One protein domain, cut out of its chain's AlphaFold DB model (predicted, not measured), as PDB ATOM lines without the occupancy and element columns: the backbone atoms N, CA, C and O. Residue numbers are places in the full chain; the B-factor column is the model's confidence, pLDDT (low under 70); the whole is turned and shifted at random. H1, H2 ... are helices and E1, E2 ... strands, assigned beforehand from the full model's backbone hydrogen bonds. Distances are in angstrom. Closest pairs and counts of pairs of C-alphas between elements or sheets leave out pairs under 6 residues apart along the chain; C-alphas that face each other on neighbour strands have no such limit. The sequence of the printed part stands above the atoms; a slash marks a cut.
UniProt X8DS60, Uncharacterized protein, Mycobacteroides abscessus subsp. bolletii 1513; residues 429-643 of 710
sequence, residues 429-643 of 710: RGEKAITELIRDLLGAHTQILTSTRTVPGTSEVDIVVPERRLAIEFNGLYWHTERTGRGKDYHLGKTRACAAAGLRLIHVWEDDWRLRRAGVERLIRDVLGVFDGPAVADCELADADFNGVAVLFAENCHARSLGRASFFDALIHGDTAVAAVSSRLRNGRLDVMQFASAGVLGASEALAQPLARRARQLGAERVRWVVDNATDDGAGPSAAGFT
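AT A GLANCE: This is residues 429 to 643 of the 710 residues of an uncharacterized protein of Mycobacteroides abscessus subsp. bolletii 1513 (UniProt X8DS60). Two lobes stand side by side: in the larger, the five-stranded sheet E5 to E9 curls round H6 and has H5 across its other face; in the smaller, the four-stranded sheet E1 to E4 has H1 and H4 on one face and H2 on the other. H4 sits between the lobes and touches H5. The printed part has 215 residues, in the order H1 E1 E2 E3 H2 E4 H3 H4 E5 H5 E6 E7 E8 H6 E9 H7, class mixed, helices and strands. Both sheets are mixed, with the orders E5 E6 E7 E8 E9 and E1 E2 E3 E4. The whole is compact, with a radius of gyration of the C-alphas of 18.0 A and spans of 51 by 38 by 29 A.

IN THESE COORDINATES: The larger sheet has E5, residues 540 to 544, E6, 567 to 573, E7, 576 to 586, 29.1 A long, E8, 589 to 597, 23.6 A, and E9, 622 to 628. With it come H5, 546 to 556, H6, 603 to 617, 21.7 A, and H7, 635 to 639. The smaller sheet has E1, 449 to 452, E2, 461 to 465, E3, 470 to 475, and E4, 504 to 509. H1, 429 to 442, 20.1 A, begins at C-alpha 429 (-11.662, -1.949, 39.218); H2 is 490 to 500, H3 510 to 515 and H4 517 to 528. H7 ends at C-alpha 639 (-23.161, -16.216, 10.228).

HOW THE PARTS SIT: The larger sheet is strongly twisted, and E7 bends by 67 degrees at residue 579. E6, E7 and E8 form a meander, each strand the antiparallel neighbour of the one before; N 569 and O 581 are 3.0 A apart, N 582 and O 594 2.9 A. H5 and H6 lie on opposite faces; the closest C-alphas of H6 and E8, Leu 590 and Ala 615, are 5.9 A apart. H7 touches H6 and only grazes the sheet. H4 and H5 touch, with the C-alphas of Gly 519 and Asn 556 4.2 A apart. H4 is over E3 and E4 at a height over the sheet of 10.1 A, on the same face as H1. H3 only grazes this sheet. E3 and E4 are parallel, with N 473 and O 506 2.9 A apart. Every O i to N i+4 pair is within hydrogen-bond range in H1, H2, H3, H4 and H7, against 5 of 7 in H5 and 9 of 11 in H6.

THE WHOLE: The C-alphas farthest apart, of His 445 and Gly 619, are 53.0 A apart. The printed part has no cut. The links E3 to H2 and H4 to E5 are long, and residues 483 to 489 stand free. Residue 429 and residues 560 to 564 have pLDDT under 70.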
ATOM      1  N   ARG A 429     -12.969  -1.386  39.623       68.88
ATOM      2  CA  ARG A 429     -11.662  -1.949  39.218       68.88
ATOM      3  C   ARG A 429     -11.775  -2.700  37.883       68.88
ATOM      4  O   ARG A 429     -10.809  -2.734  37.132       68.88
ATOM      5  N   GLY A 430     -12.957  -3.260  37.608       78.25
ATOM      6  CA  GLY A 430     -13.322  -3.876  36.340       78.25
ATOM      7  C   GLY A 430     -13.353  -2.903  35.162       78.25
ATOM      8  O   GLY A 430     -12.680  -3.163  34.178       78.25
ATOM      9  N   GLU A 431     -14.040  -1.764  35.256       84.12
ATOM     10  CA  GLU A 431     -14.106  -0.762  34.175       84.12
ATOM     11  C   GLU A 431     -12.712  -0.237  33.792       84.12
ATOM     12  O   GLU A 431     -12.384  -0.157  32.605       84.12
ATOM     13  N   LYS A 432     -11.843   0.037  34.778       85.06
ATOM     14  CA  LYS A 432     -10.440   0.409  34.504       85.06
ATOM     15  C   LYS A 432      -9.682  -0.707  33.800       85.06
ATOM     16  O   LYS A 432      -9.046  -0.444  32.787       85.06
ATOM     17  N   ALA A 433      -9.783  -1.933  34.309       89.69
ATOM     18  CA  ALA A 433      -9.086  -3.076  33.734       89.69
ATOM     19  C   ALA A 433      -9.570  -3.398  32.308       89.69
ATOM     20  O   ALA A 433      -8.759  -3.743  31.455       89.69
ATOM     21  N   ILE A 434     -10.865  -3.233  32.021       93.94
ATOM     22  CA  ILE A 434     -11.416  -3.374  30.666       93.94
ATOM     23  C   ILE A 434     -10.909  -2.245  29.763       93.94
ATOM     24  O   ILE A 434     -10.503  -2.502  28.636       93.94
ATOM     25  N   THR A 435     -10.881  -1.003  30.248       92.62
ATOM     26  CA  THR A 435     -10.346   0.137  29.485       92.62
ATOM     27  C   THR A 435      -8.863  -0.053  29.148       92.62
ATOM     28  O   THR A 435      -8.447   0.240  28.029       92.62
ATOM     29  N   GLU A 436      -8.065  -0.546  30.099       92.62
ATOM     30  CA  GLU A 436      -6.656  -0.901  29.894       92.62
ATOM     31  C   GLU A 436      -6.518  -2.024  28.860       92.62
ATOM     32  O   GLU A 436      -5.811  -1.837  27.874       92.62
ATOM     33  N   LEU A 437      -7.293  -3.108  28.989       94.31
ATOM     34  CA  LEU A 437      -7.329  -4.192  28.003       94.31
ATOM     35  C   LEU A 437      -7.660  -3.683  26.592       94.31
ATOM     36  O   LEU A 437      -7.003  -4.069  25.630       94.31
ATOM     37  N   ILE A 438      -8.652  -2.800  26.443       95.44
ATOM     38  CA  ILE A 438      -9.012  -2.228  25.135       95.44
ATOM     39  C   ILE A 438      -7.839  -1.435  24.547       95.44
ATOM     40  O   ILE A 438      -7.565  -1.553  23.354       95.44
ATOM     41  N   ARG A 439      -7.133  -0.641  25.362       93.69
ATOM     42  CA  ARG A 439      -5.954   0.116  24.907       93.69
ATOM     43  C   ARG A 439      -4.792  -0.793  24.532       93.69
ATOM     44  O   ARG A 439      -4.114  -0.497  23.556       93.69
ATOM     45  N   ASP A 440      -4.585  -1.882  25.260       93.75
ATOM     46  CA  ASP A 440      -3.547  -2.862  24.932       93.75
ATOM     47  C   ASP A 440      -3.841  -3.558  23.593       93.75
ATOM     48  O   ASP A 440      -2.925  -3.839  22.825       93.75
ATOM     49  N   LEU A 441      -5.121  -3.789  23.281       93.69
ATOM     50  CA  LEU A 441      -5.552  -4.452  22.046       93.69
ATOM     51  C   LEU A 441      -5.593  -3.528  20.824       93.69
ATOM     52  O   LEU A 441      -5.222  -3.943  19.729       93.69
ATOM     53  N   LEU A 442      -6.096  -2.303  20.983       93.12
ATOM     54  CA  LEU A 442      -6.344  -1.377  19.870       93.12
ATOM     55  C   LEU A 442      -5.297  -0.255  19.761       93.12
ATOM     56  O   LEU A 442      -5.245   0.447  18.753       93.12
ATOM     57  N   GLY A 443      -4.447  -0.101  20.776       89.38
ATOM     58  CA  GLY A 443      -3.414   0.924  20.872       89.38
ATOM     59  C   GLY A 443      -3.762   2.043  21.859       89.38
ATOM     60  O   GLY A 443      -4.926   2.387  22.085       89.38
ATOM     61  N   ALA A 444      -2.725   2.668  22.425       85.44
ATOM     62  CA  ALA A 444      -2.846   3.673  23.487       85.44
ATOM     63  C   ALA A 444      -3.653   4.929  23.095       85.44
ATOM     64  O   ALA A 444      -4.174   5.619  23.970       85.44
ATOM     65  N   HIS A 445      -3.762   5.221  21.795       85.31
ATOM     66  CA  HIS A 445      -4.482   6.380  21.257       85.31
ATOM     67  C   HIS A 445      -5.949   6.103  20.906       85.31
ATOM     68  O   HIS A 445      -6.632   7.017  20.450       85.31
ATOM     69  N   THR A 446      -6.437   4.877  21.122       90.38
ATOM     70  CA  THR A 446      -7.836   4.504  20.867       90.38
ATOM     71  C   THR A 446      -8.782   5.446  21.603       90.38
ATOM     72  O   THR A 446      -8.656   5.636  22.820       90.38
ATOM     73  N   GLN A 447      -9.756   6.017  20.889       92.50
ATOM     74  CA  GLN A 447     -10.770   6.845  21.523       92.50
ATOM     75  C   GLN A 447     -11.699   5.977  22.382       92.50
ATOM     76  O   GLN A 447     -12.437   5.132  21.876       92.50
ATOM     77  N   ILE A 448     -11.682   6.215  23.694       93.19
ATOM     78  CA  ILE A 448     -12.552   5.541  24.662       93.19
ATOM     79  C   ILE A 448     -13.254   6.607  25.496       93.19
ATOM     80  O   ILE A 448     -12.602   7.448  26.119       93.19
ATOM     81  N   LEU A 449     -14.584   6.570  25.507       91.56
ATOM     82  CA  LEU A 449     -15.413   7.416  26.358       91.56
ATOM     83  C   LEU A 449     -15.821   6.598  27.586       91.56
ATOM     84  O   LEU A 449     -16.487   5.578  27.436       91.56
ATOM     85  N   THR A 450     -15.422   7.031  28.781       90.94
ATOM     86  CA  THR A 450     -15.750   6.356  30.049       90.94
ATOM     87  C   THR A 450     -16.851   7.093  30.806       90.94
ATOM     88  O   THR A 450     -16.889   8.327  30.763       90.94
ATOM     89  N   SER A 451     -17.715   6.353  31.503       87.12
ATOM     90  CA  SER A 451     -18.854   6.858  32.290       87.12
ATOM     91  C   SER A 451     -19.664   7.921  31.524       87.12
ATOM     92  O   SER A 451     -19.972   9.008  32.025       87.12
ATOM     93  N   THR A 452     -19.946   7.653  30.247       86.00
ATOM     94  CA  THR A 452     -20.499   8.643  29.321       86.00
ATOM     95  C   THR A 452     -22.022   8.682  29.359       86.00
ATOM     96  O   THR A 452     -22.696   7.659  29.348       86.00
ATOM     97  N   ARG A 453     -22.595   9.888  29.329       90.44
ATOM     98  CA  ARG A 453     -24.051  10.124  29.249       90.44
ATOM     99  C   ARG A 453     -24.498  10.592  27.865       90.44
ATOM    100  O   ARG A 453     -25.553  11.200  27.726       90.44
ATOM    101  N   THR A 454     -23.669  10.365  26.848       86.69
ATOM    102  CA  THR A 454     -23.911  10.852  25.483       86.69
ATOM    103  C   THR A 454     -24.795   9.930  24.649       86.69
ATOM    104  O   THR A 454     -25.243  10.352  23.588       86.69
ATOM    105  N   VAL A 455     -25.032   8.685  25.081       89.62
ATOM    106  CA  VAL A 455     -25.862   7.720  24.343       89.62
ATOM    107  C   VAL A 455     -27.346   8.061  24.546       89.62
ATOM    108  O   VAL A 455     -27.824   8.010  25.682       89.62
ATOM    109  N   PRO A 456     -28.099   8.417  23.488       87.94
ATOM    110  CA  PRO A 456     -29.504   8.786  23.624       87.94
ATOM    111  C   PRO A 456     -30.368   7.628  24.137       87.94
ATOM    112  O   PRO A 456     -30.165   6.473  23.773       87.94
ATOM    113  N   GLY A 457     -31.378   7.940  24.950       84.88
ATOM    114  CA  GLY A 457     -32.372   6.956  25.396       84.88
ATOM    115  C   GLY A 457     -31.927   6.038  26.539       84.88
ATOM    116  O   GLY A 457     -32.710   5.192  26.962       84.88
ATOM    117  N   THR A 458     -30.719   6.212  27.081       89.50
ATOM    118  CA  THR A 458     -30.280   5.528  28.302       89.50
ATOM    119  C   THR A 458     -29.540   6.470  29.249       89.50
ATOM    120  O   THR A 458     -29.166   7.584  28.884       89.50
ATOM    121  N   SER A 459     -29.382   6.047  30.504       85.94
ATOM    122  CA  SER A 459     -28.508   6.722  31.461       85.94
ATOM    123  C   SER A 459     -27.030   6.486  31.111       85.94
ATOM    124  O   SER A 459     -26.703   5.913  30.080       85.94
ATOM    125  N   GLU A 460     -26.127   6.924  31.983       91.25
ATOM    126  CA  GLU A 460     -24.675   6.719  31.869       91.25
ATOM    127  C   GLU A 460     -24.283   5.303  31.425       91.25
ATOM    128  O   GLU A 460     -24.795   4.359  32.011       91.25
ATOM    129  N   VAL A 461     -23.417   5.168  30.415       92.81
ATOM    130  CA  VAL A 461     -22.806   3.923  29.906       92.81
ATOM    131  C   VAL A 461     -21.329   3.905  30.300       92.81
ATOM    132  O   VAL A 461     -20.632   4.898  30.076       92.81
ATOM    133  N   ASP A 462     -20.845   2.792  30.852       94.19
ATOM    134  CA  ASP A 462     -19.513   2.746  31.475       94.19
ATOM    135  C   ASP A 462     -18.366   2.923  30.476       94.19
ATOM    136  O   ASP A 462     -17.446   3.692  30.732       94.19
ATOM    137  N   ILE A 463     -18.405   2.252  29.321       95.44
ATOM    138  CA  ILE A 463     -17.352   2.352  28.301       95.44
ATOM    139  C   ILE A 463     -17.988   2.395  26.914       95.44
ATOM    140  O   ILE A 463     -18.799   1.541  26.568       95.44
ATOM    141  N   VAL A 464     -17.580   3.350  26.081       96.19
ATOM    142  CA  VAL A 464     -17.914   3.395  24.653       96.19
ATOM    143  C   VAL A 464     -16.628   3.503  23.843       96.19
ATOM    144  O   VAL A 464     -15.787   4.360  24.115       96.19
ATOM    145  N   VAL A 465     -16.503   2.649  22.827       95.94
ATOM    146  CA  VAL A 465     -15.421   2.641  21.836       95.94
ATOM    147  C   VAL A 465     -16.040   3.016  20.482       95.94
ATOM    148  O   VAL A 465     -16.510   2.132  19.755       95.94
ATOM    149  N   PRO A 466     -16.106   4.319  20.134       93.94
ATOM    150  CA  PRO A 466     -16.880   4.793  18.983       93.94
ATOM    151  C   PRO A 466     -16.434   4.171  17.658       93.94
ATOM    152  O   PRO A 466     -17.266   3.756  16.853       93.94
ATOM    153  N   GLU A 467     -15.122   4.031  17.467       92.88
ATOM    154  CA  GLU A 467     -14.510   3.473  16.254       92.88
ATOM    155  C   GLU A 467     -14.915   2.014  15.989       92.88
ATOM    156  O   GLU A 467     -14.910   1.564  14.845       92.88
ATOM    157  N   ARG A 468     -15.308   1.277  17.037       94.06
ATOM    158  CA  ARG A 468     -15.773  -0.117  16.952       94.06
ATOM    159  C   ARG A 468     -17.288  -0.254  17.059       94.06
ATOM    160  O   ARG A 468     -17.788  -1.372  17.029       94.06
ATOM    161  N   ARG A 469     -18.021   0.861  17.184       95.31
ATOM    162  CA  ARG A 469     -19.469   0.880  17.455       95.31
ATOM    163  C   ARG A 469     -19.848  -0.014  18.645       95.31
ATOM    164  O   ARG A 469     -20.883  -0.676  18.630       95.31
ATOM    165  N   LEU A 470     -18.993  -0.039  19.666       96.12
ATOM    166  CA  LEU A 470     -19.120  -0.916  20.825       96.12
ATOM    167  C   LEU A 470     -19.357  -0.095  22.092       96.12
ATOM    168  O   LEU A 470     -18.702   0.922  22.322       96.12
ATOM    169  N   ALA A 471     -20.260  -0.580  22.929       96.62
ATOM    170  CA  ALA A 471     -20.489  -0.137  24.289       96.62
ATOM    171  C   ALA A 471     -20.325  -1.324  25.252       96.62
ATOM    172  O   ALA A 471     -20.687  -2.456  24.928       96.62
ATOM    173  N   ILE A 472     -19.791  -1.067  26.442       96.62
ATOM    174  CA  ILE A 472     -19.621  -2.057  27.505       96.62
ATOM    175  C   ILE A 472     -20.169  -1.470  28.803       96.62
ATOM    176  O   ILE A 472     -19.790  -0.370  29.198       96.62
ATOM    177  N   GLU A 473     -21.034  -2.228  29.464       96.00
ATOM    178  CA  GLU A 473     -21.531  -1.950  30.809       96.00
ATOM    179  C   GLU A 473     -20.880  -2.919  31.803       96.00
ATOM    180  O   GLU A 473     -21.045  -4.137  31.676       96.00
ATOM    181  N   PHE A 474     -20.190  -2.405  32.816       94.62
ATOM    182  CA  PHE A 474     -19.693  -3.178  33.946       94.62
ATOM    183  C   PHE A 474     -20.721  -3.195  35.088       94.62
ATOM    184  O   PHE A 474     -20.822  -2.296  35.919       94.62
ATOM    185  N   ASN A 475     -21.463  -4.291  35.179       93.31
ATOM    186  CA  ASN A 475     -22.584  -4.442  36.094       93.31
ATOM    187  C   ASN A 475     -22.105  -4.972  37.455       93.31
ATOM    188  O   ASN A 475     -21.975  -6.187  37.656       93.31
ATOM    189  N   GLY A 476     -21.872  -4.061  38.402       91.50
ATOM    190  CA  GLY A 476     -21.618  -4.408  39.806       91.50
ATOM    191  C   GLY A 476     -22.840  -5.075  40.442       91.50
ATOM    192  O   GLY A 476     -23.937  -4.513  40.404       91.50
ATOM    193  N   LEU A 477     -22.685  -6.258  41.048       90.81
ATOM    194  CA  LEU A 477     -23.847  -7.078  41.420       90.81
ATOM    195  C   LEU A 477     -24.755  -6.390  42.435       90.81
ATOM    196  O   LEU A 477     -25.968  -6.454  42.286       90.81
ATOM    197  N   TYR A 478     -24.182  -5.702  43.426       84.94
ATOM    198  CA  TYR A 478     -24.944  -4.958  44.433       84.94
ATOM    199  C   TYR A 478     -25.801  -3.840  43.816       84.94
ATOM    200  O   TYR A 478     -26.942  -3.640  44.221       84.94
ATOM    201  N   TRP A 479     -25.261  -3.123  42.823       88.12
ATOM    202  CA  TRP A 479     -25.886  -1.933  42.234       88.12
ATOM    203  C   TRP A 479     -26.924  -2.243  41.159       88.12
ATOM    204  O   TRP A 479     -27.726  -1.370  40.824       88.12
ATOM    205  N   HIS A 480     -26.925  -3.467  40.631       91.44
ATOM    206  CA  HIS A 480     -27.803  -3.880  39.539       91.44
ATOM    207  C   HIS A 480     -28.963  -4.777  39.989       91.44
ATOM    208  O   HIS A 480     -29.554  -5.466  39.163       91.44
ATOM    209  N   THR A 481     -29.317  -4.759  41.276       92.06
ATOM    210  CA  THR A 481     -30.463  -5.511  41.799       92.06
ATOM    211  C   THR A 481     -31.754  -4.694  41.816       92.06
ATOM    212  O   THR A 481     -31.766  -3.466  41.715       92.06
ATOM    213  N   GLU A 482     -32.886  -5.361  42.015       91.12
ATOM    214  CA  GLU A 482     -34.159  -4.665  42.221       91.12
ATOM    215  C   GLU A 482     -34.163  -3.772  43.464       91.12
ATOM    216  O   GLU A 482     -34.847  -2.748  43.475       91.12
ATOM    217  N   ARG A 483     -33.371  -4.109  44.493       87.25
ATOM    218  CA  ARG A 483     -33.248  -3.302  45.715       87.25
ATOM    219  C   ARG A 483     -32.699  -1.904  45.426       87.25
ATOM    220  O   ARG A 483     -33.053  -0.955  46.120       87.25
ATOM    221  N   THR A 484     -31.880  -1.758  44.387       87.75
ATOM    222  CA  THR A 484     -31.365  -0.465  43.907       87.75
ATOM    223  C   THR A 484     -32.221   0.132  42.784       87.75
ATOM    224  O   THR A 484     -31.822   1.099  42.133       87.75
ATOM    225  N   GLY A 485     -33.418  -0.417  42.556       89.38
ATOM    226  CA  GLY A 485     -34.378   0.058  41.563       89.38
ATOM    227  C   GLY A 485     -34.109  -0.432  40.137       89.38
ATOM    228  O   GLY A 485     -34.605   0.182  39.192       89.38
ATOM    229  N   ARG A 486     -33.319  -1.499  39.943       93.19
ATOM    230  CA  ARG A 486     -33.073  -2.103  38.618       93.19
ATOM    231  C   ARG A 486     -34.020  -3.279  38.380       93.19
ATOM    232  O   ARG A 486     -33.724  -4.420  38.717       93.19
ATOM    233  N   GLY A 487     -35.202  -2.959  37.853       92.69
ATOM    234  CA  GLY A 487     -36.255  -3.931  37.545       92.69
ATOM    235  C   GLY A 487     -36.027  -4.717  36.248       92.69
ATOM    236  O   GLY A 487     -35.033  -4.514  35.552       92.69
ATOM    237  N   LYS A 488     -37.004  -5.570  35.912       94.81
ATOM    238  CA  LYS A 488     -37.002  -6.498  34.762       94.81
ATOM    239  C   LYS A 488     -36.502  -5.895  33.448       94.81
ATOM    240  O   LYS A 488     -35.706  -6.519  32.757       94.81
ATOM    241  N   ASP A 489     -36.944  -4.687  33.120       93.38
ATOM    242  CA  ASP A 489     -36.682  -4.085  31.811       93.38
ATOM    243  C   ASP A 489     -35.404  -3.234  31.768       93.38
ATOM    244  O   ASP A 489     -35.092  -2.653  30.731       93.38
ATOM    245  N   TYR A 490     -34.651  -3.131  32.869       95.06
ATOM    246  CA  TYR A 490     -33.523  -2.200  32.964       95.06
ATOM    247  C   TYR A 490     -32.389  -2.540  31.983       95.06
ATOM    248  O   TYR A 490     -32.025  -1.715  31.141       95.06
ATOM    249  N   HIS A 491     -31.836  -3.753  32.062       95.62
ATOM    250  CA  HIS A 491     -30.701  -4.161  31.226       95.62
ATOM    251  C   HIS A 491     -31.101  -4.320  29.756       95.62
ATOM    252  O   HIS A 491     -30.403  -3.820  28.873       95.62
ATOM    253  N   LEU A 492     -32.271  -4.914  29.486       95.06
ATOM    254  CA  LEU A 492     -32.816  -5.019  28.129       95.06
ATOM    255  C   LEU A 492     -33.111  -3.638  27.521       95.06
ATOM    256  O   LEU A 492     -32.775  -3.386  26.365       95.06
ATOM    257  N   GLY A 493     -33.699  -2.717  28.290       95.06
ATOM    258  CA  GLY A 493     -33.967  -1.350  27.847       95.06
ATOM    259  C   GLY A 493     -32.686  -0.608  27.475       95.06
ATOM    260  O   GLY A 493     -32.622   0.034  26.427       95.06
ATOM    261  N   LYS A 494     -31.630  -0.767  28.278       95.19
ATOM    262  CA  LYS A 494     -30.309  -0.196  27.994       95.19
ATOM    263  C   LYS A 494     -29.650  -0.806  26.753       95.19
ATOM    264  O   LYS A 494     -29.113  -0.062  25.933       95.19
ATOM    265  N   THR A 495     -29.765  -2.122  26.579       95.44
ATOM    266  CA  THR A 495     -29.317  -2.835  25.369       95.44
ATOM    267  C   THR A 495     -30.005  -2.279  24.122       95.44
ATOM    268  O   THR A 495     -29.340  -1.890  23.163       95.44
ATOM    269  N   ARG A 496     -31.338  -2.143  24.160       95.00
ATOM    270  CA  ARG A 496     -32.136  -1.592  23.052       95.00
ATOM    271  C   ARG A 496     -31.814  -0.124  22.761       95.00
ATOM    272  O   ARG A 496     -31.746   0.252  21.595       95.00
ATOM    273  N   ALA A 497     -31.579   0.694  23.787       95.94
ATOM    274  CA  ALA A 497     -31.189   2.093  23.614       95.94
ATOM    275  C   ALA A 497     -29.822   2.235  22.921       95.94
ATOM    276  O   ALA A 497     -29.683   3.029  21.993       95.94
ATOM    277  N   CYS A 498     -28.831   1.426  23.312       96.12
ATOM    278  CA  CYS A 498     -27.533   1.407  22.636       96.12
ATOM    279  C   CYS A 498     -27.664   0.942  21.180       96.12
ATOM    280  O   CYS A 498     -27.135   1.602  20.287       96.12
ATOM    281  N   ALA A 499     -28.437  -0.120  20.929       94.31
ATOM    282  CA  ALA A 499     -28.698  -0.604  19.575       94.31
ATOM    283  C   ALA A 499     -29.370   0.469  18.699       94.31
ATOM    284  O   ALA A 499     -28.958   0.683  17.560       94.31
ATOM    285  N   ALA A 500     -30.345   1.210  19.242       95.50
ATOM    286  CA  ALA A 500     -30.989   2.333  18.557       95.50
ATOM    287  C   ALA A 500     -30.020   3.493  18.256       95.50
ATOM    288  O   ALA A 500     -30.198   4.203  17.268       95.50
ATOM    289  N   ALA A 501     -28.972   3.660  19.068       94.88
ATOM    290  CA  ALA A 501     -27.877   4.600  18.828       94.88
ATOM    291  C   ALA A 501     -26.789   4.052  17.877       94.88
ATOM    292  O   ALA A 501     -25.773   4.712  17.663       94.88
ATOM    293  N   GLY A 502     -26.980   2.857  17.305       95.00
ATOM    294  CA  GLY A 502     -26.023   2.216  16.401       95.00
ATOM    295  C   GLY A 502     -24.815   1.591  17.105       95.00
ATOM    296  O   GLY A 502     -23.791   1.373  16.458       95.00
ATOM    297  N   LEU A 503     -24.919   1.322  18.410       95.50
ATOM    298  CA  LEU A 503     -23.884   0.688  19.225       95.50
ATOM    299  C   LEU A 503     -24.304  -0.726  19.640       95.50
ATOM    300  O   LEU A 503     -25.424  -0.940  20.104       95.50
ATOM    301  N   ARG A 504     -23.382  -1.688  19.564       95.56
ATOM    302  CA  ARG A 504     -23.531  -2.992  20.225       95.56
ATOM    303  C   ARG A 504     -23.207  -2.826  21.707       95.56
ATOM    304  O   ARG A 504     -22.086  -2.446  22.024       95.56
ATOM    305  N   LEU A 505     -24.144  -3.123  22.607       96.44
ATOM    306  CA  LEU A 505     -23.871  -3.162  24.047       96.44
ATOM    307  C   LEU A 505     -23.545  -4.587  24.493       96.44
ATOM    308  O   LEU A 505     -24.294  -5.507  24.179       96.44
ATOM    309  N   ILE A 506     -22.482  -4.748  25.280       96.50
ATOM    310  CA  ILE A 506     -22.265  -5.949  26.091       96.50
ATOM    311  C   ILE A 506     -22.265  -5.608  27.584       96.50
ATOM    312  O   ILE A 506     -21.739  -4.590  28.024       96.50
ATOM    313  N   HIS A 507     -22.852  -6.487  28.380       95.75
ATOM    314  CA  HIS A 507     -22.925  -6.435  29.827       95.75
ATOM    315  C   HIS A 507     -21.889  -7.393  30.410       95.75
ATOM    316  O   HIS A 507     -22.039  -8.617  30.365       95.75
ATOM    317  N   VAL A 508     -20.845  -6.830  31.006       95.12
ATOM    318  CA  VAL A 508     -19.872  -7.571  31.802       95.12
ATOM    319  C   VAL A 508     -20.352  -7.580  33.243       95.12
ATOM    320  O   VAL A 508     -20.512  -6.530  33.858       95.12
ATOM    321  N   TRP A 509     -20.611  -8.759  33.793       93.44
ATOM    322  CA  TRP A 509     -21.038  -8.898  35.183       93.44
ATOM    323  C   TRP A 509     -19.833  -9.049  36.105       93.44
ATOM    324  O   TRP A 509     -18.874  -9.745  35.771       93.44
ATOM    325  N   GLU A 510     -19.890  -8.431  37.284       92.44
ATOM    326  CA  GLU A 510     -18.782  -8.448  38.246       92.44
ATOM    327  C   GLU A 510     -18.338  -9.869  38.639       92.44
ATOM    328  O   GLU A 510     -17.140 -10.132  38.755       92.44
ATOM    329  N   ASP A 511     -19.275 -10.806  38.807       91.50
ATOM    330  CA  ASP A 511     -18.941 -12.199  39.112       91.50
ATOM    331  C   ASP A 511     -18.305 -12.935  37.932       91.50
ATOM    332  O   ASP A 511     -17.377 -13.715  38.141       91.50
ATOM    333  N   ASP A 512     -18.739 -12.663  36.701       91.12
ATOM    334  CA  ASP A 512     -18.117 -13.227  35.499       91.12
ATOM    335  C   ASP A 512     -16.687 -12.713  35.335       91.12
ATOM    336  O   ASP A 512     -15.772 -13.507  35.123       91.12
ATOM    337  N   TRP A 513     -16.475 -11.407  35.528       92.06
ATOM    338  CA  TRP A 513     -15.146 -10.797  35.500       92.06
ATOM    339  C   TRP A 513     -14.216 -11.379  36.571       92.06
ATOM    340  O   TRP A 513     -13.045 -11.648  36.309       92.06
ATOM    341  N   ARG A 514     -14.731 -11.603  37.787       90.25
ATOM    342  CA  ARG A 514     -13.951 -12.135  38.913       90.25
ATOM    343  C   ARG A 514     -13.631 -13.620  38.764       90.25
ATOM    344  O   ARG A 514     -12.519 -14.032  39.078       90.25
ATOM    345  N   LEU A 515     -14.611 -14.426  38.362       87.06
ATOM    346  CA  LEU A 515     -14.505 -15.887  38.382       87.06
ATOM    347  C   LEU A 515     -14.014 -16.467  37.057       87.06
ATOM    348  O   LEU A 515     -13.498 -17.580  37.045       87.06
ATOM    349  N   ARG A 516     -14.249 -15.773  35.937       86.62
ATOM    350  CA  ARG A 516     -14.089 -16.312  34.575       86.62
ATOM    351  C   ARG A 516     -13.493 -15.268  33.643       86.62
ATOM    352  O   ARG A 516     -13.920 -15.093  32.505       86.62
ATOM    353  N   ARG A 517     -12.475 -14.585  34.168       90.44
ATOM    354  CA  ARG A 517     -11.798 -13.471  33.516       90.44
ATOM    355  C   ARG A 517     -11.349 -13.808  32.096       90.44
ATOM    356  O   ARG A 517     -11.690 -13.057  31.196       90.44
ATOM    357  N   ALA A 518     -10.682 -14.946  31.890       90.62
ATOM    358  CA  ALA A 518     -10.210 -15.372  30.567       90.62
ATOM    359  C   ALA A 518     -11.342 -15.399  29.522       90.62
ATOM    360  O   ALA A 518     -11.228 -14.766  28.476       90.62
ATOM    361  N   GLY A 519     -12.485 -16.012  29.856       91.25
ATOM    362  CA  GLY A 519     -13.637 -16.079  28.954       91.25
ATOM    363  C   GLY A 519     -14.279 -14.716  28.680       91.25
ATOM    364  O   GLY A 519     -14.753 -14.469  27.575       91.25
ATOM    365  N   VAL A 520     -14.277 -13.804  29.659       93.88
ATOM    366  CA  VAL A 520     -14.767 -12.429  29.458       93.88
ATOM    367  C   VAL A 520     -13.795 -11.609  28.605       93.88
ATOM    368  O   VAL A 520     -14.232 -10.872  27.727       93.88
ATOM    369  N   GLU A 521     -12.486 -11.743  28.818       94.88
ATOM    370  CA  GLU A 521     -11.473 -11.093  27.979       94.88
ATOM    371  C   GLU A 521     -11.532 -11.615  26.537       94.88
ATOM    372  O   GLU A 521     -11.434 -10.820  25.603       94.88
ATOM    373  N   ARG A 522     -11.782 -12.919  26.347       93.94
ATOM    374  CA  ARG A 522     -12.039 -13.522  25.032       93.94
ATOM    375  C   ARG A 522     -13.266 -12.912  24.357       93.94
ATOM    376  O   ARG A 522     -13.153 -12.442  23.229       93.94
ATOM    377  N   LEU A 523     -14.395 -12.831  25.070       93.81
ATOM    378  CA  LEU A 523     -15.602 -12.157  24.581       93.81
ATOM    379  C   LEU A 523     -15.299 -10.715  24.146       93.81
ATOM    380  O   LEU A 523     -15.709 -10.307  23.063       93.81
ATOM    381  N   ILE A 524     -14.566  -9.948  24.964       95.56
ATOM    382  CA  ILE A 524     -14.199  -8.556  24.659       95.56
ATOM    383  C   ILE A 524     -13.336  -8.477  23.392       95.56
ATOM    384  O   ILE A 524     -13.597  -7.638  22.532       95.56
ATOM    385  N   ARG A 525     -12.334  -9.351  23.243       95.25
ATOM    386  CA  ARG A 525     -11.508  -9.414  22.026       95.25
ATOM    387  C   ARG A 525     -12.354  -9.697  20.786       95.25
ATOM    388  O   ARG A 525     -12.203  -8.997  19.786       95.25
ATOM    389  N   ASP A 526     -13.276 -10.653  20.870       91.56
ATOM    390  CA  ASP A 526     -14.130 -11.044  19.744       91.56
ATOM    391  C   ASP A 526     -15.035  -9.889  19.299       91.56
ATOM    392  O   ASP A 526     -15.102  -9.580  18.109       91.56
ATOM    393  N   VAL A 527     -15.673  -9.178  20.239       93.25
ATOM    394  CA  VAL A 527     -16.533  -8.026  19.896       93.25
ATOM    395  C   VAL A 527     -15.756  -6.799  19.417       93.25
ATOM    396  O   VAL A 527     -16.317  -5.947  18.732       93.25
ATOM    397  N   LEU A 528     -14.464  -6.700  19.743       94.31
ATOM    398  CA  LEU A 528     -13.556  -5.694  19.183       94.31
ATOM    399  C   LEU A 528     -13.036  -6.077  17.787       94.31
ATOM    400  O   LEU A 528     -12.428  -5.239  17.113       94.31
ATOM    401  N   GLY A 529     -13.282  -7.315  17.347       92.31
ATOM    402  CA  GLY A 529     -12.799  -7.859  16.081       92.31
ATOM    403  C   GLY A 529     -11.332  -8.291  16.113       92.31
ATOM    404  O   GLY A 529     -10.661  -8.229  15.085       92.31
ATOM    405  N   VAL A 530     -10.811  -8.678  17.280       93.75
ATOM    406  CA  VAL A 530      -9.433  -9.156  17.453       93.75
ATOM    407  C   VAL A 530      -9.417 -10.684  17.451       93.75
ATOM    408  O   VAL A 530      -9.739 -11.320  18.452       93.75
ATOM    409  N   PHE A 531      -9.009 -11.264  16.323       93.44
ATOM    410  CA  PHE A 531      -8.922 -12.710  16.107       93.44
ATOM    411  C   PHE A 531      -7.450 -13.127  16.006       93.44
ATOM    412  O   PHE A 531      -6.773 -12.796  15.038       93.44
ATOM    413  N   ASP A 532      -6.956 -13.795  17.044       92.69
ATOM    414  CA  ASP A 532      -5.563 -14.217  17.249       92.69
ATOM    415  C   ASP A 532      -5.389 -15.752  17.212       92.69
ATOM    416  O   ASP A 532      -4.318 -16.264  17.534       92.69
ATOM    417  N   GLY A 533      -6.434 -16.482  16.807       93.31
ATOM    418  CA  GLY A 533      -6.415 -17.931  16.606       93.31
ATOM    419  C   GLY A 533      -5.947 -18.353  15.204       93.31
ATOM    420  O   GLY A 533      -5.727 -17.505  14.334       93.31
ATOM    421  N   PRO A 534      -5.801 -19.668  14.955       95.62
ATOM    422  CA  PRO A 534      -5.440 -20.189  13.637       95.62
ATOM    423  C   PRO A 534      -6.514 -19.895  12.581       95.62
ATOM    424  O   PRO A 534      -7.688 -19.679  12.900       95.62
ATOM    425  N   ALA A 535      -6.120 -19.925  11.307       94.81
ATOM    426  CA  ALA A 535      -7.078 -19.840  10.216       94.81
ATOM    427  C   ALA A 535      -7.942 -21.109  10.176       94.81
ATOM    428  O   ALA A 535      -7.448 -22.222  10.349       94.81
ATOM    429  N   VAL A 536      -9.238 -20.957   9.887       94.19
ATOM    430  CA  VAL A 536     -10.175 -22.094   9.783       94.19
ATOM    431  C   VAL A 536      -9.706 -23.134   8.763       94.19
ATOM    432  O   VAL A 536      -9.932 -24.321   8.965       94.19
ATOM    433  N   ALA A 537      -9.040 -22.702   7.687       93.88
ATOM    434  CA  ALA A 537      -8.515 -23.590   6.650       93.88
ATOM    435  C   ALA A 537      -7.420 -24.548   7.156       93.88
ATOM    436  O   ALA A 537      -7.229 -25.602   6.557       93.88
ATOM    437  N   ASP A 538      -6.752 -24.201   8.259       95.81
ATOM    438  CA  ASP A 538      -5.712 -25.017   8.896       95.81
ATOM    439  C   ASP A 538      -6.285 -25.935   9.991       95.81
ATOM    440  O   ASP A 538      -5.543 -26.624  10.690       95.81
ATOM    441  N   CYS A 539      -7.608 -25.925  10.178       95.94
ATOM    442  CA  CYS A 539      -8.292 -26.680  11.218       95.94
ATOM    443  C   CYS A 539      -9.074 -27.861  10.632       95.94
ATOM    444  O   CYS A 539      -9.714 -27.758   9.584       95.94
ATOM    445  N   GLU A 540      -9.117 -28.965  11.370       95.00
ATOM    446  CA  GLU A 540      -9.904 -30.147  11.033       95.00
ATOM    447  C   GLU A 540     -11.176 -30.233  11.882       95.00
ATOM    448  O   GLU A 540     -11.195 -29.886  13.062       95.00
ATOM    449  N   LEU A 541     -12.262 -30.717  11.281       94.19
ATOM    450  CA  LEU A 541     -13.525 -30.948  11.978       94.19
ATOM    451  C   LEU A 541     -13.524 -32.321  12.653       94.19
ATOM    452  O   LEU A 541     -13.389 -33.336  11.970       94.19
ATOM    453  N   ALA A 542     -13.783 -32.359  13.959       92.12
ATOM    454  CA  ALA A 542     -13.829 -33.596  14.735       92.12
ATOM    455  C   ALA A 542     -15.042 -33.663  15.678       92.12
ATOM    456  O   ALA A 542     -15.532 -32.644  16.169       92.12
ATOM    457  N   ASP A 543     -15.505 -34.888  15.947       91.44
ATOM    458  CA  ASP A 543     -16.351 -35.183  17.109       91.44
ATOM    459  C   ASP A 543     -15.427 -35.355  18.319       91.44
ATOM    460  O   ASP A 543     -14.530 -36.201  18.292       91.44
ATOM    461  N   ALA A 544     -15.610 -34.534  19.348       89.69
ATOM    462  CA  ALA A 544     -14.779 -34.536  20.542       89.69
ATOM    463  C   ALA A 544     -15.544 -35.097  21.747       89.69
ATOM    464  O   ALA A 544     -16.775 -35.075  21.816       89.69
ATOM    465  N   ASP A 545     -14.800 -35.570  22.742       90.19
ATOM    466  CA  ASP A 545     -15.360 -35.810  24.064       90.19
ATOM    467  C   ASP A 545     -15.252 -34.551  24.935       90.19
ATOM    468  O   ASP A 545     -14.646 -33.545  24.560       90.19
ATOM    469  N   PHE A 546     -15.855 -34.600  26.122       87.81
ATOM    470  CA  PHE A 546     -15.820 -33.468  27.040       87.81
ATOM    471  C   PHE A 546     -14.390 -33.082  27.445       87.81
ATOM    472  O   PHE A 546     -14.098 -31.896  27.571       87.81
ATOM    473  N   ASN A 547     -13.502 -34.060  27.642       88.94
ATOM    474  CA  ASN A 547     -12.143 -33.804  28.110       88.94
ATOM    475  C   ASN A 547     -11.324 -33.052  27.053       88.94
ATOM    476  O   ASN A 547     -10.605 -32.120  27.407       88.94
ATOM    477  N   GLY A 548     -11.493 -33.393  25.772       88.56
ATOM    478  CA  GLY A 548     -10.807 -32.747  24.652       88.56
ATOM    479  C   GLY A 548     -11.172 -31.273  24.451       88.56
ATOM    480  O   GLY A 548     -10.386 -30.517  23.889       88.56
ATOM    481  N   VAL A 549     -12.334 -30.835  24.946       91.25
ATOM    482  CA  VAL A 549     -12.812 -29.444  24.810       91.25
ATOM    483  C   VAL A 549     -12.932 -28.703  26.143       91.25
ATOM    484  O   VAL A 549     -13.239 -27.512  26.157       91.25
ATOM    485  N   ALA A 550     -12.693 -29.368  27.277       89.31
ATOM    486  CA  ALA A 550     -12.913 -28.800  28.606       89.31
ATOM    487  C   ALA A 550     -12.096 -27.521  28.845       89.31
ATOM    488  O   ALA A 550     -12.639 -26.538  29.350       89.31
ATOM    489  N   VAL A 551     -10.817 -27.524  28.452       89.94
ATOM    490  CA  VAL A 551      -9.923 -26.360  28.583       89.94
ATOM    491  C   VAL A 551     -10.412 -25.209  27.706       89.94
ATOM    492  O   VAL A 551     -10.584 -24.097  28.199       89.94
ATOM    493  N   LEU A 552     -10.749 -25.496  26.443       92.44
ATOM    494  CA  LEU A 552     -11.293 -24.509  25.511       92.44
ATOM    495  C   LEU A 552     -12.531 -23.812  26.098       92.44
ATOM    496  O   LEU A 552     -12.571 -22.585  26.141       92.44
ATOM    497  N   PHE A 553     -13.514 -24.573  26.591       90.31
ATOM    498  CA  PHE A 553     -14.717 -24.005  27.209       90.31
ATOM    499  C   PHE A 553     -14.404 -23.234  28.501       90.31
ATOM    500  O   PHE A 553     -15.001 -22.186  28.743       90.31
ATOM    501  N   ALA A 554     -13.477 -23.711  29.333       86.00
ATOM    502  CA  ALA A 554     -13.101 -23.028  30.571       86.00
ATOM    503  C   ALA A 554     -12.435 -21.664  30.321       86.00
ATOM    504  O   ALA A 554     -12.699 -20.708  31.053       86.00
ATOM    505  N   GLU A 555     -11.603 -21.565  29.286       89.00
ATOM    506  CA  GLU A 555     -10.830 -20.360  28.979       89.00
ATOM    507  C   GLU A 555     -11.560 -19.392  28.042       89.00
ATOM    508  O   GLU A 555     -11.321 -18.190  28.117       89.00
ATOM    509  N   ASN A 556     -12.477 -19.883  27.199       90.81
ATOM    510  CA  ASN A 556     -13.065 -19.101  26.104       90.81
ATOM    511  C   ASN A 556     -14.595 -18.967  26.177       90.81
ATOM    512  O   ASN A 556     -15.199 -18.412  25.262       90.81
ATOM    513  N   CYS A 557     -15.244 -19.426  27.255       85.50
ATOM    514  CA  CYS A 557     -16.662 -19.144  27.495       85.50
ATOM    515  C   CYS A 557     -16.901 -18.251  28.711       85.50
ATOM    516  O   CYS A 557     -16.676 -18.614  29.868       85.50
ATOM    517  N   HIS A 558     -17.550 -17.118  28.459       78.25
ATOM    518  CA  HIS A 558     -18.067 -16.229  29.493       78.25
ATOM    519  C   HIS A 558     -19.370 -16.730  30.138       78.25
ATOM    520  O   HIS A 558     -19.844 -16.108  31.081       78.25
ATOM    521  N   ALA A 559     -19.951 -17.882  29.754       72.69
ATOM    522  CA  ALA A 559     -21.210 -18.433  30.314       72.69
ATOM    523  C   ALA A 559     -21.034 -19.617  31.308       72.69
ATOM    524  O   ALA A 559     -20.236 -20.522  31.089       72.69
ATOM    525  N   ARG A 560     -21.742 -19.573  32.452       61.06
ATOM    526  CA  ARG A 560     -21.359 -20.266  33.707       61.06
ATOM    527  C   ARG A 560     -21.633 -21.776  33.770       61.06
ATOM    528  O   ARG A 560     -21.160 -22.426  34.696       61.06
ATOM    529  N   SER A 561     -22.397 -22.355  32.843       58.62
ATOM    530  CA  SER A 561     -22.699 -23.791  32.902       58.62
ATOM    531  C   SER A 561     -22.743 -24.461  31.539       58.62
ATOM    532  O   SER A 561     -23.638 -24.179  30.737       58.62
ATOM    533  N   LEU A 562     -21.866 -25.446  31.363       53.84
ATOM    534  CA  LEU A 562     -22.117 -26.605  30.524       53.84
ATOM    535  C   LEU A 562     -23.279 -27.352  31.192       53.84
ATOM    536  O   LEU A 562     -23.087 -28.178  32.085       53.84
ATOM    537  N   GLY A 563     -24.527 -27.031  30.840       58.34
ATOM    538  CA  GLY A 563     -25.600 -27.994  31.105       58.34
ATOM    539  C   GLY A 563     -25.166 -29.342  30.519       58.34
ATOM    540  O   GLY A 563     -24.432 -29.323  29.541       58.34
ATOM    541  N   ARG A 564     -25.570 -30.489  31.093       69.69
ATOM    542  CA  ARG A 564     -25.142 -31.821  30.601       69.69
ATOM    543  C   ARG A 564     -25.359 -31.926  29.083       69.69
ATOM    544  O   ARG A 564     -26.495 -32.187  28.671       69.69
ATOM    545  N   ALA A 565     -24.312 -31.650  28.311       84.19
ATOM    546  CA  ALA A 565     -24.259 -31.767  26.868       84.19
ATOM    547  C   ALA A 565     -23.956 -33.223  26.541       84.19
ATOM    548  O   ALA A 565     -23.409 -33.954  27.368       84.19
ATOM    549  N   SER A 566     -24.387 -33.651  25.367       89.81
ATOM    550  CA  SER A 566     -24.216 -35.036  24.931       89.81
ATOM    551  C   SER A 566     -23.219 -35.150  23.791       89.81
ATOM    552  O   SER A 566     -22.713 -36.240  23.555       89.81
ATOM    553  N   PHE A 567     -22.949 -34.045  23.101       93.06
ATOM    554  CA  PHE A 567     -22.170 -34.026  21.876       93.06
ATOM    555  C   PHE A 567     -21.314 -32.766  21.813       93.06
ATOM    556  O   PHE A 567     -21.764 -31.706  22.267       93.06
ATOM    557  N   PHE A 568     -20.126 -32.888  21.224       93.62
ATOM    558  CA  PHE A 568     -19.179 -31.792  21.067       93.62
ATOM    559  C   PHE A 568     -18.612 -31.824  19.647       93.62
ATOM    560  O   PHE A 568     -17.847 -32.712  19.292       93.62
ATOM    561  N   ASP A 569     -19.006 -30.858  18.826       94.56
ATOM    562  CA  ASP A 569     -18.437 -30.670  17.492       94.56
ATOM    563  C   ASP A 569     -17.325 -29.624  17.596       94.56
ATOM    564  O   ASP A 569     -17.580 -28.516  18.077       94.56
ATOM    565  N   ALA A 570     -16.105 -29.965  17.181       95.62
ATOM    566  CA  ALA A 570     -14.924 -29.132  17.384       95.62
ATOM    567  C   ALA A 570     -14.127 -28.890  16.094       95.62
ATOM    568  O   ALA A 570     -14.138 -29.699  15.167       95.62
ATOM    569  N   LEU A 571     -13.423 -27.759  16.073       96.38
ATOM    570  CA  LEU A 571     -12.313 -27.459  15.177       96.38
ATOM    571  C   LEU A 571     -11.008 -27.739  15.917       96.38
ATOM    572  O   LEU A 571     -10.776 -27.186  16.996       96.38
ATOM    573  N   ILE A 572     -10.172 -28.585  15.329       95.88
ATOM    574  CA  ILE A 572      -8.895 -29.024  15.878       95.88
ATOM    575  C   ILE A 572      -7.765 -28.436  15.036       95.88
ATOM    576  O   ILE A 572      -7.782 -28.558  13.816       95.88
ATOM    577  N   HIS A 573      -6.783 -27.813  15.680       96.19
ATOM    578  CA  HIS A 573      -5.544 -27.374  15.042       96.19
ATOM    579  C   HIS A 573      -4.370 -28.097  15.709       96.19
ATOM    580  O   HIS A 573      -4.132 -27.934  16.910       96.19
ATOM    581  N   GLY A 574      -3.673 -28.942  14.943       92.56
ATOM    582  CA  GLY A 574      -2.732 -29.917  15.501       92.56
ATOM    583  C   GLY A 574      -3.463 -30.889  16.430       92.56
ATOM    584  O   GLY A 574      -4.357 -31.600  15.988       92.56
ATOM    585  N   ASP A 575      -3.136 -30.852  17.723       90.12
ATOM    586  CA  ASP A 575      -3.762 -31.694  18.758       90.12
ATOM    587  C   ASP A 575      -4.702 -30.910  19.696       90.12
ATOM    588  O   ASP A 575      -5.138 -31.421  20.728       90.12
ATOM    589  N   THR A 576      -4.987 -29.638  19.394       92.88
ATOM    590  CA  THR A 576      -5.732 -28.744  20.296       92.88
ATOM    591  C   THR A 576      -7.077 -28.338  19.705       92.88
ATOM    592  O   THR A 576      -7.152 -27.886  18.563       92.88
ATOM    593  N   ALA A 577      -8.145 -28.435  20.501       95.12
ATOM    594  CA  ALA A 577      -9.442 -27.871  20.143       95.12
ATOM    595  C   ALA A 577      -9.401 -26.339  20.232       95.12
ATOM    596  O   ALA A 577      -9.211 -25.778  21.310       95.12
ATOM    597  N   VAL A 578      -9.602 -25.665  19.100       95.88
ATOM    598  CA  VAL A 578      -9.518 -24.199  18.969       95.88
ATOM    599  C   VAL A 578     -10.880 -23.530  18.794       95.88
ATOM    600  O   VAL A 578     -11.017 -22.335  19.033       95.88
ATOM    601  N   ALA A 579     -11.916 -24.289  18.447       96.00
ATOM    602  CA  ALA A 579     -13.304 -23.870  18.601       96.00
ATOM    603  C   ALA A 579     -14.196 -25.094  18.801       96.00
ATOM    604  O   ALA A 579     -13.880 -26.174  18.313       96.00
ATOM    605  N   ALA A 580     -15.308 -24.947  19.515       94.75
ATOM    606  CA  ALA A 580     -16.234 -26.048  19.733       94.75
ATOM    607  C   ALA A 580     -17.651 -25.564  20.020       94.75
ATOM    608  O   ALA A 580     -17.873 -24.520  20.639       94.75
ATOM    609  N   VAL A 581     -18.621 -26.385  19.627       93.31
ATOM    610  CA  VAL A 581     -20.024 -26.248  20.002       93.31
ATOM    611  C   VAL A 581     -20.466 -27.494  20.759       93.31
ATOM    612  O   VAL A 581     -20.276 -28.625  20.317       93.31
ATOM    613  N   SER A 582     -21.065 -27.289  21.930       92.75
ATOM    614  CA  SER A 582     -21.675 -28.365  22.706       92.75
ATOM    615  C   SER A 582     -23.179 -28.389  22.465       92.75
ATOM    616  O   SER A 582     -23.834 -27.343  22.452       92.75
ATOM    617  N   SER A 583     -23.750 -29.577  22.277       93.50
ATOM    618  CA  SER A 583     -25.171 -29.720  21.961       93.50
ATOM    619  C   SER A 583     -25.851 -30.867  22.707       93.50
ATOM    620  O   SER A 583     -25.219 -31.779  23.256       93.50
ATOM    621  N   ARG A 584     -27.184 -30.798  22.791       93.50
ATOM    622  CA  ARG A 584     -28.017 -31.806  23.453       93.50
ATOM    623  C   ARG A 584     -29.350 -31.993  22.742       93.50
ATOM    624  O   ARG A 584     -30.073 -31.031  22.500       93.50
ATOM    625  N   LEU A 585     -29.727 -33.247  22.503       93.06
ATOM    626  CA  LEU A 585     -31.045 -33.585  21.973       93.06
ATOM    627  C   LEU A 585     -32.130 -33.427  23.055       93.06
ATOM    628  O   LEU A 585     -32.009 -33.962  24.161       93.06
ATOM    629  N   ARG A 586     -33.201 -32.694  22.736       90.06
ATOM    630  CA  ARG A 586     -34.389 -32.504  23.579       90.06
ATOM    631  C   ARG A 586     -35.644 -32.460  22.714       90.06
ATOM    632  O   ARG A 586     -35.757 -31.591  21.859       90.06
ATOM    633  N   ASN A 587     -36.599 -33.355  22.970       89.00
ATOM    634  CA  ASN A 587     -37.930 -33.358  22.344       89.00
ATOM    635  C   ASN A 587     -37.898 -33.170  20.808       89.00
ATOM    636  O   ASN A 587     -38.588 -32.303  20.282       89.00
ATOM    637  N   GLY A 588     -37.050 -33.927  20.097       88.88
ATOM    638  CA  GLY A 588     -36.936 -33.844  18.630       88.88
ATOM    639  C   GLY A 588     -36.144 -32.642  18.090       88.88
ATOM    640  O   GLY A 588     -36.127 -32.408  16.885       88.88
ATOM    641  N   ARG A 589     -35.464 -31.884  18.958       93.50
ATOM    642  CA  ARG A 589     -34.641 -30.720  18.604       93.50
ATOM    643  C   ARG A 589     -33.236 -30.827  19.181       93.50
ATOM    644  O   ARG A 589     -33.072 -31.237  20.330       93.50
ATOM    645  N   LEU A 590     -32.228 -30.418  18.413       95.31
ATOM    646  CA  LEU A 590     -30.855 -30.310  18.903       95.31
ATOM    647  C   LEU A 590     -30.625 -28.902  19.469       95.31
ATOM    648  O   LEU A 590     -30.628 -27.931  18.723       95.31
ATOM    649  N   ASP A 591     -30.464 -28.776  20.784       94.00
ATOM    650  CA  ASP A 591     -30.173 -27.499  21.440       94.00
ATOM    651  C   ASP A 591     -28.655 -27.282  21.512       94.00
ATOM    652  O   ASP A 591     -27.944 -28.107  22.092       94.00
ATOM    653  N   VAL A 592     -28.170 -26.161  20.974       92.81
ATOM    654  CA  VAL A 592     -26.830 -25.633  21.256       92.81
ATOM    655  C   VAL A 592     -26.805 -25.149  22.699       92.81
ATOM    656  O   VAL A 592     -27.637 -24.342  23.118       92.81
ATOM    657  N   MET A 593     -25.859 -25.680  23.465       90.31
ATOM    658  CA  MET A 593     -25.703 -25.398  24.886       90.31
ATOM    659  C   MET A 593     -24.653 -24.311  25.113       90.31
ATOM    660  O   MET A 593     -24.898 -23.389  25.886       90.31
ATOM    661  N   GLN A 594     -23.501 -24.419  24.444       89.12
ATOM    662  CA  GLN A 594     -22.419 -23.435  24.476       89.12
ATOM    663  C   GLN A 594     -21.626 -23.460  23.174       89.12
ATOM    664  O   GLN A 594     -21.511 -24.510  22.541       89.12
ATOM    665  N   PHE A 595     -21.027 -22.320  22.848       91.62
ATOM    666  CA  PHE A 595     -20.065 -22.144  21.770       91.62
ATOM    667  C   PHE A 595     -18.821 -21.455  22.340       91.62
ATOM    668  O   PHE A 595     -18.955 -20.497  23.103       91.62
ATOM    669  N   ALA A 596     -17.642 -21.951  21.978       92.31
ATOM    670  CA  ALA A 596     -16.345 -21.403  22.362       92.31
ATOM    671  C   ALA A 596     -15.457 -21.265  21.124       92.31
ATOM    672  O   ALA A 596     -15.433 -22.163  20.283       92.31
ATOM    673  N   SER A 597     -14.690 -20.179  21.042       93.75
ATOM    674  CA  SER A 597     -13.652 -19.981  20.029       93.75
ATOM    675  C   SER A 597     -12.427 -19.359  20.689       93.75
ATOM    676  O   SER A 597     -12.543 -18.356  21.387       93.75
ATOM    677  N   ALA A 598     -11.253 -19.941  20.462       94.81
ATOM    678  CA  ALA A 598      -9.960 -19.399  20.860       94.81
ATOM    679  C   ALA A 598      -9.449 -18.410  19.794       94.81
ATOM    680  O   ALA A 598      -8.361 -18.567  19.249       94.81
ATOM    681  N   GLY A 599     -10.275 -17.416  19.450       93.50
ATOM    682  CA  GLY A 599      -9.916 -16.365  18.492       93.50
ATOM    683  C   GLY A 599      -9.922 -16.795  17.020       93.50
ATOM    684  O   GLY A 599      -9.326 -16.108  16.196       93.50
ATOM    685  N   VAL A 600     -10.585 -17.901  16.668       95.06
ATOM    686  CA  VAL A 600     -10.719 -18.369  15.279       95.06
ATOM    687  C   VAL A 600     -11.842 -17.598  14.575       95.06
ATOM    688  O   VAL A 600     -13.023 -17.744  14.913       95.06
ATOM    689  N   LEU A 601     -11.482 -16.783  13.581       94.38
ATOM    690  CA  LEU A 601     -12.434 -16.035  12.753       94.38
ATOM    691  C   LEU A 601     -13.257 -16.993  11.875       94.38
ATOM    692  O   LEU A 601     -12.688 -17.809  11.160       94.38
ATOM    693  N   GLY A 602     -14.588 -16.883  11.897       93.00
ATOM    694  CA  GLY A 602     -15.482 -17.748  11.106       93.00
ATOM    695  C   GLY A 602     -15.773 -19.119  11.735       93.00
ATOM    696  O   GLY A 602     -16.412 -19.965  11.112       93.00
ATOM    697  N   ALA A 603     -15.358 -19.355  12.985       93.69
ATOM    698  CA  ALA A 603     -15.577 -20.631  13.671       93.69
ATOM    699  C   ALA A 603     -17.057 -21.050  13.774       93.69
ATOM    700  O   ALA A 603     -17.370 -22.236  13.673       93.69
ATOM    701  N   SER A 604     -17.981 -20.100  13.957       93.06
ATOM    702  CA  SER A 604     -19.420 -20.395  14.011       93.06
ATOM    703  C   SER A 604     -19.951 -20.920  12.675       93.06
ATOM    704  O   SER A 604     -20.733 -21.869  12.663       93.06
ATOM    705  N   GLU A 605     -19.491 -20.353  11.556       94.44
ATOM    706  CA  GLU A 605     -19.845 -20.794  10.201       94.44
ATOM    707  C   GLU A 605     -19.305 -22.198   9.927       94.44
ATOM    708  O   GLU A 605     -20.040 -23.088   9.494       94.44
ATOM    709  N   ALA A 606     -18.034 -22.426  10.264       94.25
ATOM    710  CA  ALA A 606     -17.370 -23.712  10.083       94.25
ATOM    711  C   ALA A 606     -18.041 -24.845  10.880       94.25
ATOM    712  O   ALA A 606     -18.160 -25.973  10.395       94.25
ATOM    713  N   LEU A 607     -18.538 -24.546  12.086       94.00
ATOM    714  CA  LEU A 607     -19.227 -25.513  12.945       94.00
ATOM    715  C   LEU A 607     -20.719 -25.699  12.605       94.00
ATOM    716  O   LEU A 607     -21.337 -26.652  13.087       94.00
ATOM    717  N   ALA A 608     -21.293 -24.877  11.721       92.12
ATOM    718  CA  ALA A 608     -22.695 -24.985  11.314       92.12
ATOM    719  C   ALA A 608     -23.002 -26.314  10.600       92.12
ATOM    720  O   ALA A 608     -23.990 -26.989  10.900       92.12
ATOM    721  N   GLN A 609     -22.137 -26.723   9.666       87.69
ATOM    722  CA  GLN A 609     -22.326 -27.952   8.893       87.69
ATOM    723  C   GLN A 609     -22.209 -29.228   9.757       87.69
ATOM    724  O   GLN A 609     -23.097 -30.081   9.643       87.69
ATOM    725  N   PRO A 610     -21.188 -29.406  10.625       90.31
ATOM    726  CA  PRO A 610     -21.150 -30.487  11.617       90.31
ATOM    727  C   PRO A 610     -22.418 -30.576  12.457       90.31
ATOM    728  O   PRO A 610     -23.038 -31.636  12.532       90.31
ATOM    729  N   LEU A 611     -22.864 -29.441  12.992       91.94
ATOM    730  CA  LEU A 611     -24.033 -29.367  13.855       91.94
ATOM    731  C   LEU A 611     -25.319 -29.778  13.115       91.94
ATOM    732  O   LEU A 611     -26.129 -30.548  13.638       91.94
ATOM    733  N   ALA A 612     -25.483 -29.342  11.862       91.38
ATOM    734  CA  ALA A 612     -26.590 -29.760  11.005       91.38
ATOM    735  C   ALA A 612     -26.532 -31.261  10.663       91.38
ATOM    736  O   ALA A 612     -27.561 -31.941  10.693       91.38
ATOM    737  N   ARG A 613     -25.339 -31.802  10.364       91.62
ATOM    738  CA  ARG A 613     -25.145 -33.247  10.133       91.62
ATOM    739  C   ARG A 613     -25.535 -34.052  11.368       91.62
ATOM    740  O   ARG A 613     -26.309 -35.003  11.241       91.62
ATOM    741  N   ARG A 614     -25.076 -33.636  12.548       92.44
ATOM    742  CA  ARG A 614     -25.404 -34.281  13.822       92.44
ATOM    743  C   ARG A 614     -26.900 -34.270  14.094       92.44
ATOM    744  O   ARG A 614     -27.475 -35.292  14.454       92.44
ATOM    745  N   ALA A 615     -27.559 -33.140  13.867       94.19
ATOM    746  CA  ALA A 615     -29.001 -33.048  14.037       94.19
ATOM    747  C   ALA A 615     -29.760 -34.028  13.130       94.19
ATOM    748  O   ALA A 615     -30.675 -34.697  13.605       94.19
ATOM    749  N   ARG A 616     -29.341 -34.191  11.865       93.06
ATOM    750  CA  ARG A 616     -29.929 -35.199  10.962       93.06
ATOM    751  C   ARG A 616     -29.698 -36.626  11.459       93.06
ATOM    752  O   ARG A 616     -30.643 -37.409  11.463       93.06
ATOM    753  N   GLN A 617     -28.485 -36.951  11.912       93.31
ATOM    754  CA  GLN A 617     -28.150 -38.277  12.456       93.31
ATOM    755  C   GLN A 617     -28.984 -38.628  13.693       93.31
ATOM    756  O   GLN A 617     -29.410 -39.767  13.855       93.31
ATOM    757  N   LEU A 618     -29.262 -37.637  14.542       93.44
ATOM    758  CA  LEU A 618     -30.084 -37.792  15.742       93.44
ATOM    759  C   LEU A 618     -31.595 -37.703  15.467       93.44
ATOM    760  O   LEU A 618     -32.390 -37.743  16.404       93.44
ATOM    761  N   GLY A 619     -32.002 -37.539  14.205       93.00
ATOM    762  CA  GLY A 619     -33.404 -37.397  13.818       93.00
ATOM    763  C   GLY A 619     -34.062 -36.096  14.287       93.00
ATOM    764  O   GLY A 619     -35.290 -36.023  14.308       93.00
ATOM    765  N   ALA A 620     -33.285 -35.074  14.654       93.94
ATOM    766  CA  ALA A 620     -33.808 -33.777  15.061       93.94
ATOM    767  C   ALA A 620     -34.336 -32.985  13.855       93.94
ATOM    768  O   ALA A 620     -33.695 -32.931  12.805       93.94
ATOM    769  N   GLU A 621     -35.489 -32.337  14.019       92.00
ATOM    770  CA  GLU A 621     -36.164 -31.552  12.968       92.00
ATOM    771  C   GLU A 621     -35.513 -30.185  12.725       92.00
ATOM    772  O   GLU A 621     -35.689 -29.559  11.679       92.00
ATOM    773  N   ARG A 622     -34.786 -29.701  13.732       93.88
ATOM    774  CA  ARG A 622     -34.123 -28.402  13.742       93.88
ATOM    775  C   ARG A 622     -33.036 -28.362  14.803       93.88
ATOM    776  O   ARG A 622     -33.067 -29.117  15.784       93.88
ATOM    777  N   VAL A 623     -32.113 -27.432  14.620       95.81
ATOM    778  CA  VAL A 623     -31.151 -27.011  15.633       95.81
ATOM    779  C   VAL A 623     -31.623 -25.693  16.220       95.81
ATOM    780  O   VAL A 623     -32.012 -24.805  15.468       95.81
ATOM    781  N   ARG A 624     -31.580 -25.546  17.543       94.94
ATOM    782  CA  ARG A 624     -31.845 -24.274  18.219       94.94
ATOM    783  C   ARG A 624     -30.595 -23.757  18.899       94.94
ATOM    784  O   ARG A 624     -29.986 -24.473  19.686       94.94
ATOM    785  N   TRP A 625     -30.312 -22.483  18.687       94.25
ATOM    786  CA  TRP A 625     -29.277 -21.738  19.381       94.25
ATOM    787  C   TRP A 625     -29.916 -20.553  20.103       94.25
ATOM    788  O   TRP A 625     -30.512 -19.680  19.485       94.25
ATOM    789  N   VAL A 626     -29.851 -20.548  21.434       92.81
ATOM    790  CA  VAL A 626     -30.343 -19.426  22.246       92.81
ATOM    791  C   VAL A 626     -29.148 -18.589  22.674       92.81
ATOM    792  O   VAL A 626     -28.251 -19.117  23.329       92.81
ATOM    793  N   VAL A 627     -29.142 -17.309  22.314       91.62
ATOM    794  CA  VAL A 627     -28.078 -16.366  22.679       91.62
ATOM    795  C   VAL A 627     -28.552 -15.418  23.775       91.62
ATOM    796  O   VAL A 627     -29.722 -15.037  23.810       91.62
ATOM    797  N   ASP A 628     -27.654 -15.080  24.698       91.56
ATOM    798  CA  ASP A 628     -27.907 -14.113  25.766       91.56
ATOM    799  C   ASP A 628     -27.643 -12.701  25.237       91.56
ATOM    800  O   ASP A 628     -26.491 -12.357  24.946       91.56
ATOM    801  N   ASN A 629     -28.703 -11.891  25.148       93.38
ATOM    802  CA  ASN A 629     -28.647 -10.535  24.598       93.38
ATOM    803  C   ASN A 629     -27.735  -9.618  25.422       93.38
ATOM    804  O   ASN A 629     -27.322  -8.565  24.950       93.38
ATOM    805  N   ALA A 630     -27.399 -10.020  26.652       91.88
ATOM    806  CA  ALA A 630     -26.445  -9.308  27.481       91.88
ATOM    807  C   ALA A 630     -25.027  -9.357  26.892       91.88
ATOM    808  O   ALA A 630     -24.206  -8.519  27.228       91.88
ATOM    809  N   THR A 631     -24.696 -10.338  26.055       90.75
ATOM    810  CA  THR A 631     -23.310 -10.585  25.613       90.75
ATOM    811  C   THR A 631     -23.172 -10.829  24.115       90.75
ATOM    812  O   THR A 631     -22.084 -10.684  23.558       90.75
ATOM    813  N   ASP A 632     -24.269 -11.167  23.447       88.88
ATOM    814  CA  ASP A 632     -24.285 -11.594  22.057       88.88
ATOM    815  C   ASP A 632     -25.474 -10.952  21.332       88.88
ATOM    816  O   ASP A 632     -26.590 -10.924  21.847       88.88
ATOM    817  N   ASP A 633     -25.221 -10.413  20.144       89.25
ATOM    818  CA  ASP A 633     -26.209  -9.792  19.256       89.25
ATOM    819  C   ASP A 633     -26.749 -10.771  18.197       89.25
ATOM    820  O   ASP A 633     -27.564 -10.399  17.354       89.25
ATOM    821  N   GLY A 634     -26.311 -12.032  18.237       90.38
ATOM    822  CA  GLY A 634     -26.674 -13.067  17.277       90.38
ATOM    823  C   GLY A 634     -25.760 -13.139  16.055       90.38
ATOM    824  O   GLY A 634     -26.079 -13.887  15.128       90.38
ATOM    825  N   ALA A 635     -24.619 -12.436  16.037       89.94
ATOM    826  CA  ALA A 635     -23.673 -12.485  14.919       89.94
ATOM    827  C   ALA A 635     -23.198 -13.916  14.602       89.94
ATOM    828  O   ALA A 635     -23.169 -14.309  13.437       89.94
ATOM    829  N   GLY A 636     -22.890 -14.721  15.626       90.50
ATOM    830  CA  GLY A 636     -22.435 -16.108  15.461       90.50
ATOM    831  C   GLY A 636     -23.476 -17.020  14.789       90.50
ATOM    832  O   GLY A 636     -23.186 -17.575  13.726       90.50
ATOM    833  N   PRO A 637     -24.689 -17.169  15.361       93.44
ATOM    834  CA  PRO A 637     -25.775 -17.932  14.744       93.44
ATOM    835  C   PRO A 637     -26.170 -17.419  13.355       93.44
ATOM    836  O   PRO A 637     -26.411 -18.226  12.457       93.44
ATOM    837  N   SER A 638     -26.220 -16.096  13.164       94.00
ATOM    838  CA  SER A 638     -26.558 -15.495  11.870       94.00
ATOM    839  C   SER A 638     -25.537 -15.872  10.798       94.00
ATOM    840  O   SER A 638     -25.925 -16.275   9.704       94.00
ATOM    841  N   ALA A 639     -24.242 -15.785  11.113       91.25
ATOM    842  CA  ALA A 639     -23.161 -16.216  10.228       91.25
ATOM    843  C   ALA A 639     -23.267 -17.722   9.912       91.25
ATOM    844  O   ALA A 639     -23.135 -18.148   8.769       91.25
ATOM    845  N   ALA A 640     -23.637 -18.532  10.908       91.75
ATOM    846  CA  ALA A 640     -23.890 -19.967  10.765       91.75
ATOM    847  C   ALA A 640     -25.179 -20.326   9.983       91.75
ATOM    848  O   ALA A 640     -25.542 -21.502   9.906       91.75
ATOM    849  N   GLY A 641     -25.894 -19.345   9.420       93.31
ATOM    850  CA  GLY A 641     -27.093 -19.556   8.605       93.31
ATOM    851  C   GLY A 641     -28.376 -19.836   9.396       93.31
ATOM    852  O   GLY A 641     -29.361 -20.297   8.817       93.31
ATOM    853  N   PHE A 642     -28.392 -19.584  10.706       95.50
ATOM    854  CA  PHE A 642     -29.612 -19.677  11.507       95.50
ATOM    855  C   PHE A 642     -30.507 -18.458  11.265       95.50
ATOM    856  O   PHE A 642     -30.032 -17.360  10.980       95.50
ATOM    857  N   THR A 643     -31.815 -18.622  11.465       95.94
ATOM    858  CA  THR A 643     -32.777 -17.513  11.442       95.94
ATOM    859  C   THR A 643     -33.314 -17.230  12.839       95.94
ATOM    860  O   THR A 643     -33.589 -18.150  13.612       95.94
TER     861      THR A 643